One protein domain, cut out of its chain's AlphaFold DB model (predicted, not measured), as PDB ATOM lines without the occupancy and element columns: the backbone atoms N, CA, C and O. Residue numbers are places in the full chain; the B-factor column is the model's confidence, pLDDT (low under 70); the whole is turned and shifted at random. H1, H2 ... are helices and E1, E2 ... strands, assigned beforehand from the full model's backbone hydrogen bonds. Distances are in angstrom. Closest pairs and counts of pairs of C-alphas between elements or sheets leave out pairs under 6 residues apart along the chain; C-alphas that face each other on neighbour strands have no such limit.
ATOM      1  N   PRO A  18     155.500 161.358 179.272       95.81
ATOM      2  CA  PRO A  18     155.419 161.362 177.814       95.81
ATOM      3  C   PRO A  18     156.409 162.370 177.211       95.81
ATOM      4  O   PRO A  18     156.837 163.313 177.881       95.81
ATOM      5  N   ASN A  19     156.781 162.203 175.944       97.00
ATOM      6  CA  ASN A  19     157.614 163.196 175.259       97.00
ATOM      7  C   ASN A  19     156.836 164.509 175.022       97.00
ATOM      8  O   ASN A  19     155.627 164.572 175.237       97.00
ATOM      9  N   GLN A  20     157.517 165.567 174.570       97.75
ATOM     10  CA  GLN A  20     156.891 166.889 174.443       97.75
ATOM     11  C   GLN A  20     155.664 166.884 173.516       97.75
ATOM     12  O   GLN A  20     154.616 167.386 173.903       97.75
ATOM     13  N   SER A  21     155.749 166.249 172.342       98.19
ATOM     14  CA  SER A  21     154.615 166.187 171.409       98.19
ATOM     15  C   SER A  21     153.411 165.424 171.970       98.19
ATOM     16  O   SER A  21     152.266 165.781 171.698       98.19
ATOM     17  N   GLU A  22     153.654 164.386 172.770       98.19
ATOM     18  CA  GLU A  22     152.598 163.644 173.459       98.19
ATOM     19  C   GLU A  22     151.972 164.481 174.573       98.19
ATOM     20  O   GLU A  22     150.751 164.495 174.700       98.19
ATOM     21  N   GLN A  23     152.780 165.213 175.349       97.25
ATOM     22  CA  GLN A  23     152.278 166.138 176.367       97.25
ATOM     23  C   GLN A  23     151.420 167.244 175.745       97.25
ATOM     24  O   GLN A  23     150.344 167.527 176.265       97.25
ATOM     25  N   ASP A  24     151.840 167.812 174.613       98.19
ATOM     26  CA  ASP A  24     151.081 168.847 173.903       98.19
ATOM     27  C   ASP A  24     149.737 168.305 173.389       98.19
ATOM     28  O   ASP A  24     148.707 168.975 173.483       98.19
ATOM     29  N   TYR A  25     149.725 167.070 172.870       98.25
ATOM     30  CA  TYR A  25     148.492 166.384 172.478       98.25
ATOM     31  C   TYR A  25     147.572 166.141 173.679       98.25
ATOM     32  O   TYR A  25     146.394 166.492 173.622       98.25
ATOM     33  N   ILE A  26     148.108 165.579 174.768       97.44
ATOM     34  CA  ILE A  26     147.355 165.291 175.996       97.44
ATOM     35  C   ILE A  26     146.761 166.578 176.567       97.44
ATOM     36  O   ILE A  26     145.563 166.624 176.832       97.44
ATOM     37  N   HIS A  27     147.563 167.636 176.698       97.06
ATOM     38  CA  HIS A  27     147.118 168.925 177.221       97.06
ATOM     39  C   HIS A  27     146.000 169.526 176.370       97.06
ATOM     40  O   HIS A  27     144.955 169.884 176.908       97.06
ATOM     41  N   ARG A  28     146.180 169.568 175.042       98.00
ATOM     42  CA  ARG A  28     145.154 170.081 174.127       98.00
ATOM     43  C   ARG A  28     143.836 169.326 174.289       98.00
ATOM     44  O   ARG A  28     142.791 169.948 174.414       98.00
ATOM     45  N   LYS A  29     143.886 167.993 174.340       97.62
ATOM     46  CA  LYS A  29     142.693 167.154 174.505       97.62
ATOM     47  C   LYS A  29     142.027 167.308 175.873       97.62
ATOM     48  O   LYS A  29     140.803 167.277 175.946       97.62
ATOM     49  N   ILE A  30     142.797 167.509 176.942       96.62
ATOM     50  CA  ILE A  30     142.241 167.813 178.268       96.62
ATOM     51  C   ILE A  30     141.469 169.139 178.225       96.62
ATOM     52  O   ILE A  30     140.299 169.151 178.589       96.62
ATOM     53  N   VAL A  31     142.090 170.213 177.729       97.00
ATOM     54  CA  VAL A  31     141.508 171.569 177.737       97.00
ATOM     55  C   VAL A  31     140.324 171.701 176.776       97.00
ATOM     56  O   VAL A  31     139.293 172.274 177.115       97.00
ATOM     57  N   GLU A  32     140.449 171.177 175.557       97.06
ATOM     58  CA  GLU A  32     139.403 171.320 174.540       97.06
ATOM     59  C   GLU A  32     138.213 170.387 174.795       97.06
ATOM     60  O   GLU A  32     137.078 170.742 174.470       97.06
ATOM     61  N   GLU A  33     138.440 169.209 175.390       97.31
ATOM     62  CA  GLU A  33     137.408 168.175 175.522       97.31
ATOM     63  C   GLU A  33     137.061 167.866 176.980       97.31
ATOM     64  O   GLU A  33     135.926 168.102 177.398       97.31
ATOM     65  N   LEU A  34     138.012 167.347 177.764       96.62
ATOM     66  CA  LEU A  34     137.693 166.771 179.073       96.62
ATOM     67  C   LEU A  34     137.237 167.817 180.100       96.62
ATOM     68  O   LEU A  34     136.285 167.556 180.834       96.62
ATOM     69  N   GLU A  35     137.849 169.005 180.119       95.94
ATOM     70  CA  GLU A  35     137.425 170.129 180.974       95.94
ATOM     71  C   GLU A  35     136.001 170.608 180.638       95.94
ATOM     72  O   GLU A  35     135.283 171.103 181.506       95.94
ATOM     73  N   ASN A  36     135.553 170.381 179.399       95.88
ATOM     74  CA  ASN A  36     134.189 170.661 178.943       95.88
ATOM     75  C   ASN A  36     133.238 169.462 179.124       95.88
ATOM     76  O   ASN A  36     132.099 169.492 178.657       95.88
ATOM     77  N   GLY A  37     133.694 168.386 179.776       95.44
ATOM     78  CA  GLY A  37     132.920 167.166 179.998       95.44
ATOM     79  C   GLY A  37     132.740 166.287 178.756       95.44
ATOM     80  O   GLY A  37     131.906 165.381 178.763       95.44
ATOM     81  N   ILE A  38     133.498 166.538 177.686       96.94
ATOM     82  CA  ILE A  38     133.392 165.821 176.413       96.94
ATOM     83  C   ILE A  38     134.362 164.638 176.426       96.94
ATOM     84  O   ILE A  38     135.567 164.819 176.558       96.94
ATOM     85  N   VAL A  39     133.849 163.417 176.244       95.75
ATOM     86  CA  VAL A  39     134.665 162.194 176.174       95.75
ATOM     87  C   VAL A  39     134.552 161.577 174.785       95.75
ATOM     88  O   VAL A  39     133.560 160.926 174.458       95.75
ATOM     89  N   ASN A  40     135.590 161.762 173.967       96.56
ATOM     90  CA  ASN A  40     135.638 161.235 172.606       96.56
ATOM     91  C   ASN A  40     136.406 159.912 172.516       96.56
ATOM     92  O   ASN A  40     137.479 159.744 173.101       96.56
ATOM     93  N   LYS A  41     135.885 158.988 171.699       96.94
ATOM     94  CA  LYS A  41     136.519 157.687 171.430       96.94
ATOM     95  C   LYS A  41     137.907 157.839 170.804       96.94
ATOM     96  O   LYS A  41     138.829 157.154 171.222       96.94
ATOM     97  N   GLU A  42     138.062 158.767 169.861       97.69
ATOM     98  CA  GLU A  42     139.347 159.047 169.205       97.69
ATOM     99  C   GLU A  42     140.399 159.535 170.209       97.69
ATOM    100  O   GLU A  42     141.533 159.062 170.214       97.69
ATOM    101  N   THR A  43     140.017 160.435 171.116       97.75
ATOM    102  CA  THR A  43     140.903 160.922 172.180       97.75
ATOM    103  C   THR A  43     141.303 159.797 173.126       97.75
ATOM    104  O   THR A  43     142.470 159.695 173.507       97.75
ATOM    105  N   LYS A  44     140.363 158.899 173.454       97.62
ATOM    106  CA  LYS A  44     140.646 157.715 174.270       97.62
ATOM    107  C   LYS A  44     141.663 156.816 173.574       97.62
ATOM    108  O   LYS A  44     142.655 156.433 174.186       97.62
ATOM    109  N   GLU A  45     141.454 156.521 172.296       98.06
ATOM    110  CA  GLU A  45     142.382 155.723 171.487       98.06
ATOM    111  C   GLU A  45     143.765 156.386 171.388       98.06
ATOM    112  O   GLU A  45     144.782 155.703 171.515       98.06
ATOM    113  N   GLY A  46     143.821 157.715 171.257       98.19
ATOM    114  CA  GLY A  46     145.062 158.487 171.294       98.19
ATOM    115  C   GLY A  46     145.814 158.338 172.618       98.19
ATOM    116  O   GLY A  46     147.008 158.036 172.615       98.19
ATOM    117  N   PHE A  47     145.125 158.480 173.753       97.88
ATOM    118  CA  PHE A  47     145.743 158.307 175.073       97.88
ATOM    119  C   PHE A  47     146.224 156.868 175.274       97.88
ATOM    120  O   PHE A  47     147.368 156.660 175.670       97.88
ATOM    121  N   LEU A  48     145.403 155.869 174.935       97.75
ATOM    122  CA  LEU A  48     145.789 154.459 175.037       97.75
ATOM    123  C   LEU A  48     146.983 154.121 174.139       97.75
ATOM    124  O   LEU A  48     147.859 153.364 174.551       97.75
ATOM    125  N   SER A  49     147.069 154.709 172.943       98.00
ATOM    126  CA  SER A  49     148.227 154.550 172.057       98.00
ATOM    127  C   SER A  49     149.511 155.074 172.704       98.00
ATOM    128  O   SER A  49     150.513 154.360 172.735       98.00
ATOM    129  N   ILE A  50     149.474 156.272 173.300       98.19
ATOM    130  CA  ILE A  50     150.625 156.851 174.015       98.19
ATOM    131  C   ILE A  50     151.037 155.950 175.185       98.19
ATOM    132  O   ILE A  50     152.216 155.625 175.331       98.19
ATOM    133  N   ILE A  51     150.073 155.492 175.986       97.56
ATOM    134  CA  ILE A  51     150.334 154.622 177.140       97.56
ATOM    135  C   ILE A  51     150.965 153.304 176.686       97.56
ATOM    136  O   ILE A  51     151.992 152.902 177.227       97.56
ATOM    137  N   ASN A  52     150.420 152.662 175.651       97.44
ATOM    138  CA  ASN A  52     150.971 151.423 175.100       97.44
ATOM    139  C   ASN A  52     152.395 151.613 174.558       97.44
ATOM    140  O   ASN A  52     153.262 150.771 174.792       97.44
ATOM    141  N   GLN A  53     152.679 152.737 173.896       97.69
ATOM    142  CA  GLN A  53     154.039 153.058 173.458       97.69
ATOM    143  C   GLN A  53     154.990 153.260 174.642       97.69
ATOM    144  O   GLN A  53     156.127 152.791 174.595       97.69
ATOM    145  N   MET A  54     154.535 153.915 175.715       97.94
ATOM    146  CA  MET A  54     155.308 154.067 176.950       97.94
ATOM    147  C   MET A  54     155.560 152.725 177.643       97.94
ATOM    148  O   MET A  54     156.669 152.499 178.121       97.94
ATOM    149  N   ILE A  55     154.591 151.804 177.649       97.06
ATOM    150  CA  ILE A  55     154.789 150.439 178.162       97.06
ATOM    151  C   ILE A  55     155.919 149.754 177.392       97.06
ATOM    152  O   ILE A  55     156.846 149.233 178.000       97.06
ATOM    153  N   VAL A  56     155.889 149.807 176.058       97.12
ATOM    154  CA  VAL A  56     156.893 149.138 175.217       97.12
ATOM    155  C   VAL A  56     158.280 149.770 175.360       97.12
ATOM    156  O   VAL A  56     159.268 149.051 175.485       97.12
ATOM    157  N   ARG A  57     158.378 151.105 175.330       97.19
ATOM    158  CA  ARG A  57     159.677 151.801 175.261       97.19
ATOM    159  C   ARG A  57     160.298 152.111 176.624       97.19
ATOM    160  O   ARG A  57     161.512 152.246 176.710       97.19
ATOM    161  N   ASN A  58     159.481 152.275 177.666       97.12
ATOM    162  CA  ASN A  58     159.930 152.633 179.013       97.12
ATOM    163  C   ASN A  58     159.691 151.513 180.033       97.12
ATOM    164  O   ASN A  58     160.183 151.617 181.149       97.12
ATOM    165  N   GLY A  59     158.934 150.465 179.687       96.50
ATOM    166  CA  GLY A  59     158.625 149.382 180.620       96.50
ATOM    167  C   GLY A  59     157.729 149.816 181.781       96.50
ATOM    168  O   GLY A  59     157.814 149.221 182.852       96.50
ATOM    169  N   ILE A  60     156.899 150.859 181.612       96.81
ATOM    170  CA  ILE A  60     156.042 151.336 182.706       96.81
ATOM    171  C   ILE A  60     155.074 150.239 183.162       96.81
ATOM    172  O   ILE A  60     154.442 149.560 182.357       96.81
ATOM    173  N   GLN A  61     154.946 150.088 184.479       96.00
ATOM    174  CA  GLN A  61     154.098 149.073 185.122       96.00
ATOM    175  C   GLN A  61     152.855 149.682 185.783       96.00
ATOM    176  O   GLN A  61     151.996 148.972 186.318       96.00
ATOM    177  N   GLY A  62     152.760 151.010 185.738       95.06
ATOM    178  CA  GLY A  62     151.606 151.757 186.187       95.06
ATOM    179  C   GLY A  62     151.582 153.173 185.625       95.06
ATOM    180  O   GLY A  62     152.586 153.682 185.125       95.06
ATOM    181  N   ILE A  63     150.411 153.794 185.708       95.75
ATOM    182  CA  ILE A  63     150.158 155.164 185.277       95.75
ATOM    183  C   ILE A  63     149.493 155.955 186.397       95.75
ATOM    184  O   ILE A  63     148.579 155.475 187.065       95.75
ATOM    185  N   VAL A  64     149.938 157.193 186.585       94.88
ATOM    186  CA  VAL A  64     149.317 158.121 187.528       94.88
ATOM    187  C   VAL A  64     148.288 158.969 186.788       94.88
ATOM    188  O   VAL A  64     148.636 159.728 185.886       94.88
ATOM    189  N   LEU A  65     147.021 158.873 187.192       94.25
ATOM    190  CA  LEU A  65     145.964 159.775 186.739       94.25
ATOM    191  C   LEU A  65     146.042 161.040 187.609       94.25
ATOM    192  O   LEU A  65     145.454 161.121 188.691       94.25
ATOM    193  N   GLY A  66     146.898 161.973 187.179       88.12
ATOM    194  CA  GLY A  66     147.273 163.172 187.942       88.12
ATOM    195  C   GLY A  66     146.321 164.365 187.809       88.12
ATOM    196  O   GLY A  66     146.425 165.299 188.597       88.12
ATOM    197  N   CYS A  67     145.403 164.332 186.845       86.56
ATOM    198  CA  CYS A  67     144.326 165.311 186.686       86.56
ATOM    199  C   CYS A  67     142.991 164.628 186.999       86.56
ATOM    200  O   CYS A  67     142.822 163.441 186.705       86.56
ATOM    201  N   THR A  68     142.047 165.365 187.580       88.06
ATOM    202  CA  THR A  68     140.721 164.859 187.975       88.06
ATOM    203  C   THR A  68     139.866 164.405 186.792       88.06
ATOM    204  O   THR A  68     138.949 163.606 186.963       88.06
ATOM    205  N   GLU A  69     140.216 164.851 185.590       93.00
ATOM    206  CA  GLU A  69     139.532 164.588 184.328       93.00
ATOM    207  C   GLU A  69     139.996 163.275 183.678       93.00
ATOM    208  O   GLU A  69     139.229 162.608 182.989       93.00
ATOM    209  N   LEU A  70     141.245 162.848 183.909       93.19
ATOM    210  CA  LEU A  70     141.795 161.629 183.296       93.19
ATOM    211  C   LEU A  70     141.007 160.349 183.646       93.19
ATOM    212  O   LEU A  70     140.805 159.526 182.748       93.19
ATOM    213  N   PRO A  71     140.489 160.172 184.880       92.69
ATOM    214  CA  PRO A  71     139.578 159.073 185.208       92.69
ATOM    215  C   PRO A  71     138.266 159.055 184.406       92.69
ATOM    216  O   PRO A  71     137.569 158.037 184.404       92.69
ATOM    217  N   MET A  72     137.884 160.149 183.734       93.25
ATOM    218  CA  MET A  72     136.694 160.175 182.873       93.25
ATOM    219  C   MET A  72     136.908 159.361 181.594       93.25
ATOM    220  O   MET A  72     135.970 158.711 181.134       93.25
ATOM    221  N   ILE A  73     138.133 159.357 181.057       95.38
ATOM    222  CA  ILE A  73     138.457 158.763 179.753       95.38
ATOM    223  C   ILE A  73     139.255 157.457 179.842       95.38
ATOM    224  O   ILE A  73     139.049 156.572 179.011       95.38
ATOM    225  N   ILE A  74     140.118 157.306 180.854       95.44
ATOM    226  CA  ILE A  74     140.887 156.079 181.103       95.44
ATOM    227  C   ILE A  74     140.256 155.296 182.251       95.44
ATOM    228  O   ILE A  74     140.071 155.822 183.350       95.44
ATOM    229  N   LYS A  75     139.952 154.021 182.002       91.19
ATOM    230  CA  LYS A  75     139.459 153.061 182.995       91.19
ATOM    231  C   LYS A  75     140.495 151.963 183.233       91.19
ATOM    232  O   LYS A  75     141.309 151.666 182.365       91.19
ATOM    233  N   ASN A  76     140.435 151.328 184.404       87.06
ATOM    234  CA  ASN A  76     141.311 150.196 184.739       87.06
ATOM    235  C   ASN A  76     141.210 149.054 183.716       87.06
ATOM    236  O   ASN A  76     142.214 148.439 183.393       87.06
ATOM    237  N   GLU A  77     140.017 148.799 183.181       91.56
ATOM    238  CA  GLU A  77     139.773 147.764 182.165       91.56
ATOM    239  C   GLU A  77     140.421 148.051 180.801       91.56
ATOM    240  O   GLU A  77     140.563 147.138 179.993       91.56
ATOM    241  N   ASP A  78     140.846 149.292 180.545       93.06
ATOM    242  CA  ASP A  78     141.494 149.657 179.284       93.06
ATOM    243  C   ASP A  78     142.976 149.254 179.238       93.06
ATOM    244  O   ASP A  78     143.598 149.300 178.174       93.06
ATOM    245  N   LEU A  79     143.571 148.913 180.388       93.19
ATOM    246  CA  LEU A  79     145.011 148.749 180.550       93.19
ATOM    247  C   LEU A  79     145.350 147.474 181.326       93.19
ATOM    248  O   LEU A  79     144.742 147.150 182.336       93.19
ATOM    249  N   ASN A  80     146.424 146.803 180.911       92.25
ATOM    250  CA  ASN A  80     146.996 145.660 181.639       92.25
ATOM    251  C   ASN A  80     148.035 146.084 182.699       92.25
ATOM    252  O   ASN A  80     148.833 145.267 183.154       92.25
ATOM    253  N   ILE A  81     148.066 147.370 183.055       94.81
ATOM    254  CA  ILE A  81     148.975 147.965 184.042       94.81
ATOM    255  C   ILE A  81     148.169 148.698 185.116       94.81
ATOM    256  O   ILE A  81     147.012 149.054 184.901       94.81
ATOM    257  N   HIS A  82     148.779 148.955 186.272       93.88
ATOM    258  CA  HIS A  82     148.085 149.605 187.385       93.88
ATOM    259  C   HIS A  82     147.746 151.063 187.056       93.88
ATOM    260  O   HIS A  82     148.609 151.802 186.586       93.88
ATOM    261  N   THR A  83     146.536 151.519 187.374       94.19
ATOM    262  CA  THR A  83     146.231 152.957 187.374       94.19
ATOM    263  C   THR A  83     146.154 153.479 188.807       94.19
ATOM    264  O   THR A  83     145.577 152.849 189.693       94.19
ATOM    265  N   LEU A  84     146.777 154.630 189.051       93.81
ATOM    266  CA  LEU A  84     146.701 155.345 190.317       93.81
ATOM    267  C   LEU A  84     145.822 156.576 190.119       93.81
ATOM    268  O   LEU A  84     146.296 157.625 189.675       93.81
ATOM    269  N   ASN A  85     144.543 156.449 190.467       93.81
ATOM    270  CA  ASN A  85     143.642 157.587 190.585       93.81
ATOM    271  C   ASN A  85     143.977 158.378 191.856       93.81
ATOM    272  O   ASN A  85     143.575 158.018 192.963       93.81
ATOM    273  N   THR A  86     144.748 159.452 191.695       92.38
ATOM    274  CA  THR A  86     145.250 160.237 192.832       92.38
ATOM    275  C   THR A  86     144.132 160.888 193.639       92.38
ATOM    276  O   THR A  86     144.227 160.947 194.864       92.38
ATOM    277  N   ALA A  87     143.052 161.316 192.981       92.00
ATOM    278  CA  ALA A  87     141.895 161.898 193.648       92.00
ATOM    279  C   ALA A  87     141.190 160.862 194.532       92.00
ATOM    280  O   ALA A  87     140.952 161.117 195.708       92.00
ATOM    281  N   GLU A  88     140.925 159.669 193.996       93.31
ATOM    282  CA  GLU A  88     140.288 158.580 194.743       93.31
ATOM    283  C   GLU A  88     141.132 158.129 195.941       93.31
ATOM    284  O   GLU A  88     140.609 157.994 197.047       93.31
ATOM    285  N   ILE A  89     142.446 157.965 195.751       93.81
ATOM    286  CA  ILE A  89     143.375 157.587 196.826       93.81
ATOM    287  C   ILE A  89     143.353 158.631 197.951       93.81
ATOM    288  O   ILE A  89     143.257 158.270 199.126       93.81
ATOM    289  N   HIS A  90     143.415 159.923 197.612       93.56
ATOM    290  CA  HIS A  90     143.366 160.990 198.610       93.56
ATOM    291  C   HIS A  90     142.014 161.058 199.323       93.56
ATOM    292  O   HIS A  90     141.991 161.143 200.549       93.56
ATOM    293  N   ILE A  91     140.899 160.976 198.589       94.50
ATOM    294  CA  ILE A  91     139.549 160.989 199.173       94.50
ATOM    295  C   ILE A  91     139.390 159.824 200.146       94.50
ATOM    296  O   ILE A  91     138.973 160.039 201.282       94.50
ATOM    297  N   LYS A  92     139.791 158.612 199.748       94.94
ATOM    298  CA  LYS A  92     139.749 157.437 200.622       94.94
ATOM    299  C   LYS A  92     140.550 157.670 201.900       94.94
ATOM    300  O   LYS A  92     140.038 157.439 202.987       94.94
ATOM    301  N   LYS A  93     141.771 158.203 201.788       95.81
ATOM    302  CA  LYS A  93     142.605 158.477 202.963       95.81
ATOM    303  C   LYS A  93     141.998 159.534 203.891       95.81
ATOM    304  O   LYS A  93     142.103 159.394 205.106       95.81
ATOM    305  N   ILE A  94     141.371 160.573 203.338       96.31
ATOM    306  CA  ILE A  94     140.673 161.610 204.113       96.31
ATOM    307  C   ILE A  94     139.488 161.003 204.868       96.31
ATOM    308  O   ILE A  94     139.351 161.236 206.066       96.31
ATOM    309  N   VAL A  95     138.666 160.198 204.187       96.00
ATOM    310  CA  VAL A  95     137.537 159.477 204.795       96.00
ATOM    311  C   VAL A  95     138.036 158.575 205.925       96.00
ATOM    312  O   VAL A  95     137.529 158.668 207.039       96.00
ATOM    313  N   ASP A  96     139.077 157.778 205.678       95.12
ATOM    314  CA  ASP A  96     139.661 156.898 206.691       95.12
ATOM    315  C   ASP A  96     140.098 157.685 207.937       95.12
ATOM    316  O   ASP A  96     139.800 157.266 209.050       95.12
ATOM    317  N   ILE A  97     140.753 158.844 207.782       95.69
ATOM    318  CA  ILE A  97     141.166 159.690 208.919       95.69
ATOM    319  C   ILE A  97     139.944 160.181 209.709       95.69
ATOM    320  O   ILE A  97     139.888 159.998 210.923       95.69
ATOM    321  N   ILE A  98     138.937 160.732 209.022       95.50
ATOM    322  CA  ILE A  98     137.722 161.274 209.657       95.50
ATOM    323  C   ILE A  98     136.993 160.210 210.491       95.50
ATOM    324  O   ILE A  98     136.464 160.512 211.563       95.50
ATOM    325  N   PHE A  99     136.943 158.969 210.007       91.12
ATOM    326  CA  PHE A  99     136.194 157.897 210.666       91.12
ATOM    327  C   PHE A  99     137.032 157.024 211.611       91.12
ATOM    328  O   PHE A  99     136.447 156.362 212.463       91.12
ATOM    329  N   THR A 100     138.368 157.048 211.532       78.19
ATOM    330  CA  THR A 100     139.245 156.303 212.462       78.19
ATOM    331  C   THR A 100     139.550 157.100 213.742       78.19
ATOM    332  O   THR A 100     139.790 156.498 214.785       78.19
ATOM    333  N   ASP A 101     139.443 158.436 213.717       59.62
ATOM    334  CA  ASP A 101     139.617 159.293 214.910       59.62
ATOM    335  C   ASP A 101     138.408 159.282 215.877       59.62
ATOM    336  O   ASP A 101     138.476 159.863 216.957       59.62
ATOM    337  N   ASN A 102     137.306 158.597 215.531       55.91
ATOM    338  CA  ASN A 102     136.086 158.502 216.352       55.91
ATOM    339  C   ASN A 102     135.946 157.178 217.133       55.91
ATOM    340  O   ASN A 102     134.888 156.901 217.701       55.91
TER     341      ASN A 102
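This is residues 18 to 102 of the 104 residues of a protein of Neobacillus bataviensis (UniProt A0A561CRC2). A small body has one long helical arm: H1 and H2, side by side and running opposite ways, make one end of the body; the short strand pair E1 and E2, with the little helix H3, lies between them and H4. H4 makes the arm, and residues 89 to 102, of which 89 to 100 belong to H4, stick out free. The printed part has 85 residues, with four named helices and two named strands in the order H1, H2, E1, H3, E2, H4; the class is mostly helix, and the sheet, order E1, E2, is parallel. The whole is loose, with a radius of gyration of the C-alphas of 14.9 A, and spans 48 by 32 by 23 A.

E1, residues 62 to 65, and E2, residues 82 to 85, are parallel neighbours at 17 degrees, with N 63 and O 82 2.8 A apart and N 65 and O 84 2.9 A apart, within hydrogen-bond range. With H3, residues 70 to 73, they form a strand-helix-strand unit, two parallel strands with a helix between them along the chain, whose crossover is right-handed. H2, residues 41 to 58, is near E1. H2 and H3 are close but not clearly touching; their closest C-alphas, of Lys 44 and Ile 73, are 6.0 A apart. H1, residues 20 to 32, and H2 form a helical hairpin at a shallow tilt of 26 degrees, opposite ways. They only just touch, with 3 pairs of C-alphas within 8 A, the closest being Lys 29 and Thr 43 at 6.9 A; H2 touches H1 with residues 43 to 50 alone. H4, residues 86 to 100, is apart from H1, H2 and H3. Every O i to N i+4 pair is within hydrogen-bond range in H1, H2 and H4; H3 is too short for such a pair.

H1 begins at C-alpha 20, (156.891, 166.889, 174.443), and measures 18.0 A. H2 measures 25.1 A and H4 20.9 A, ending at C-alpha 100, (139.245, 156.303, 212.462). E1 measures 9.8 A, E2 9.7 A and H3 5.6 A.

The C-alphas farthest apart, of Ser 21 and Asn 102, are 49.2 A apart. The printed part has no cut and no long link. Residues 101 to 102 have pLDDT under 70.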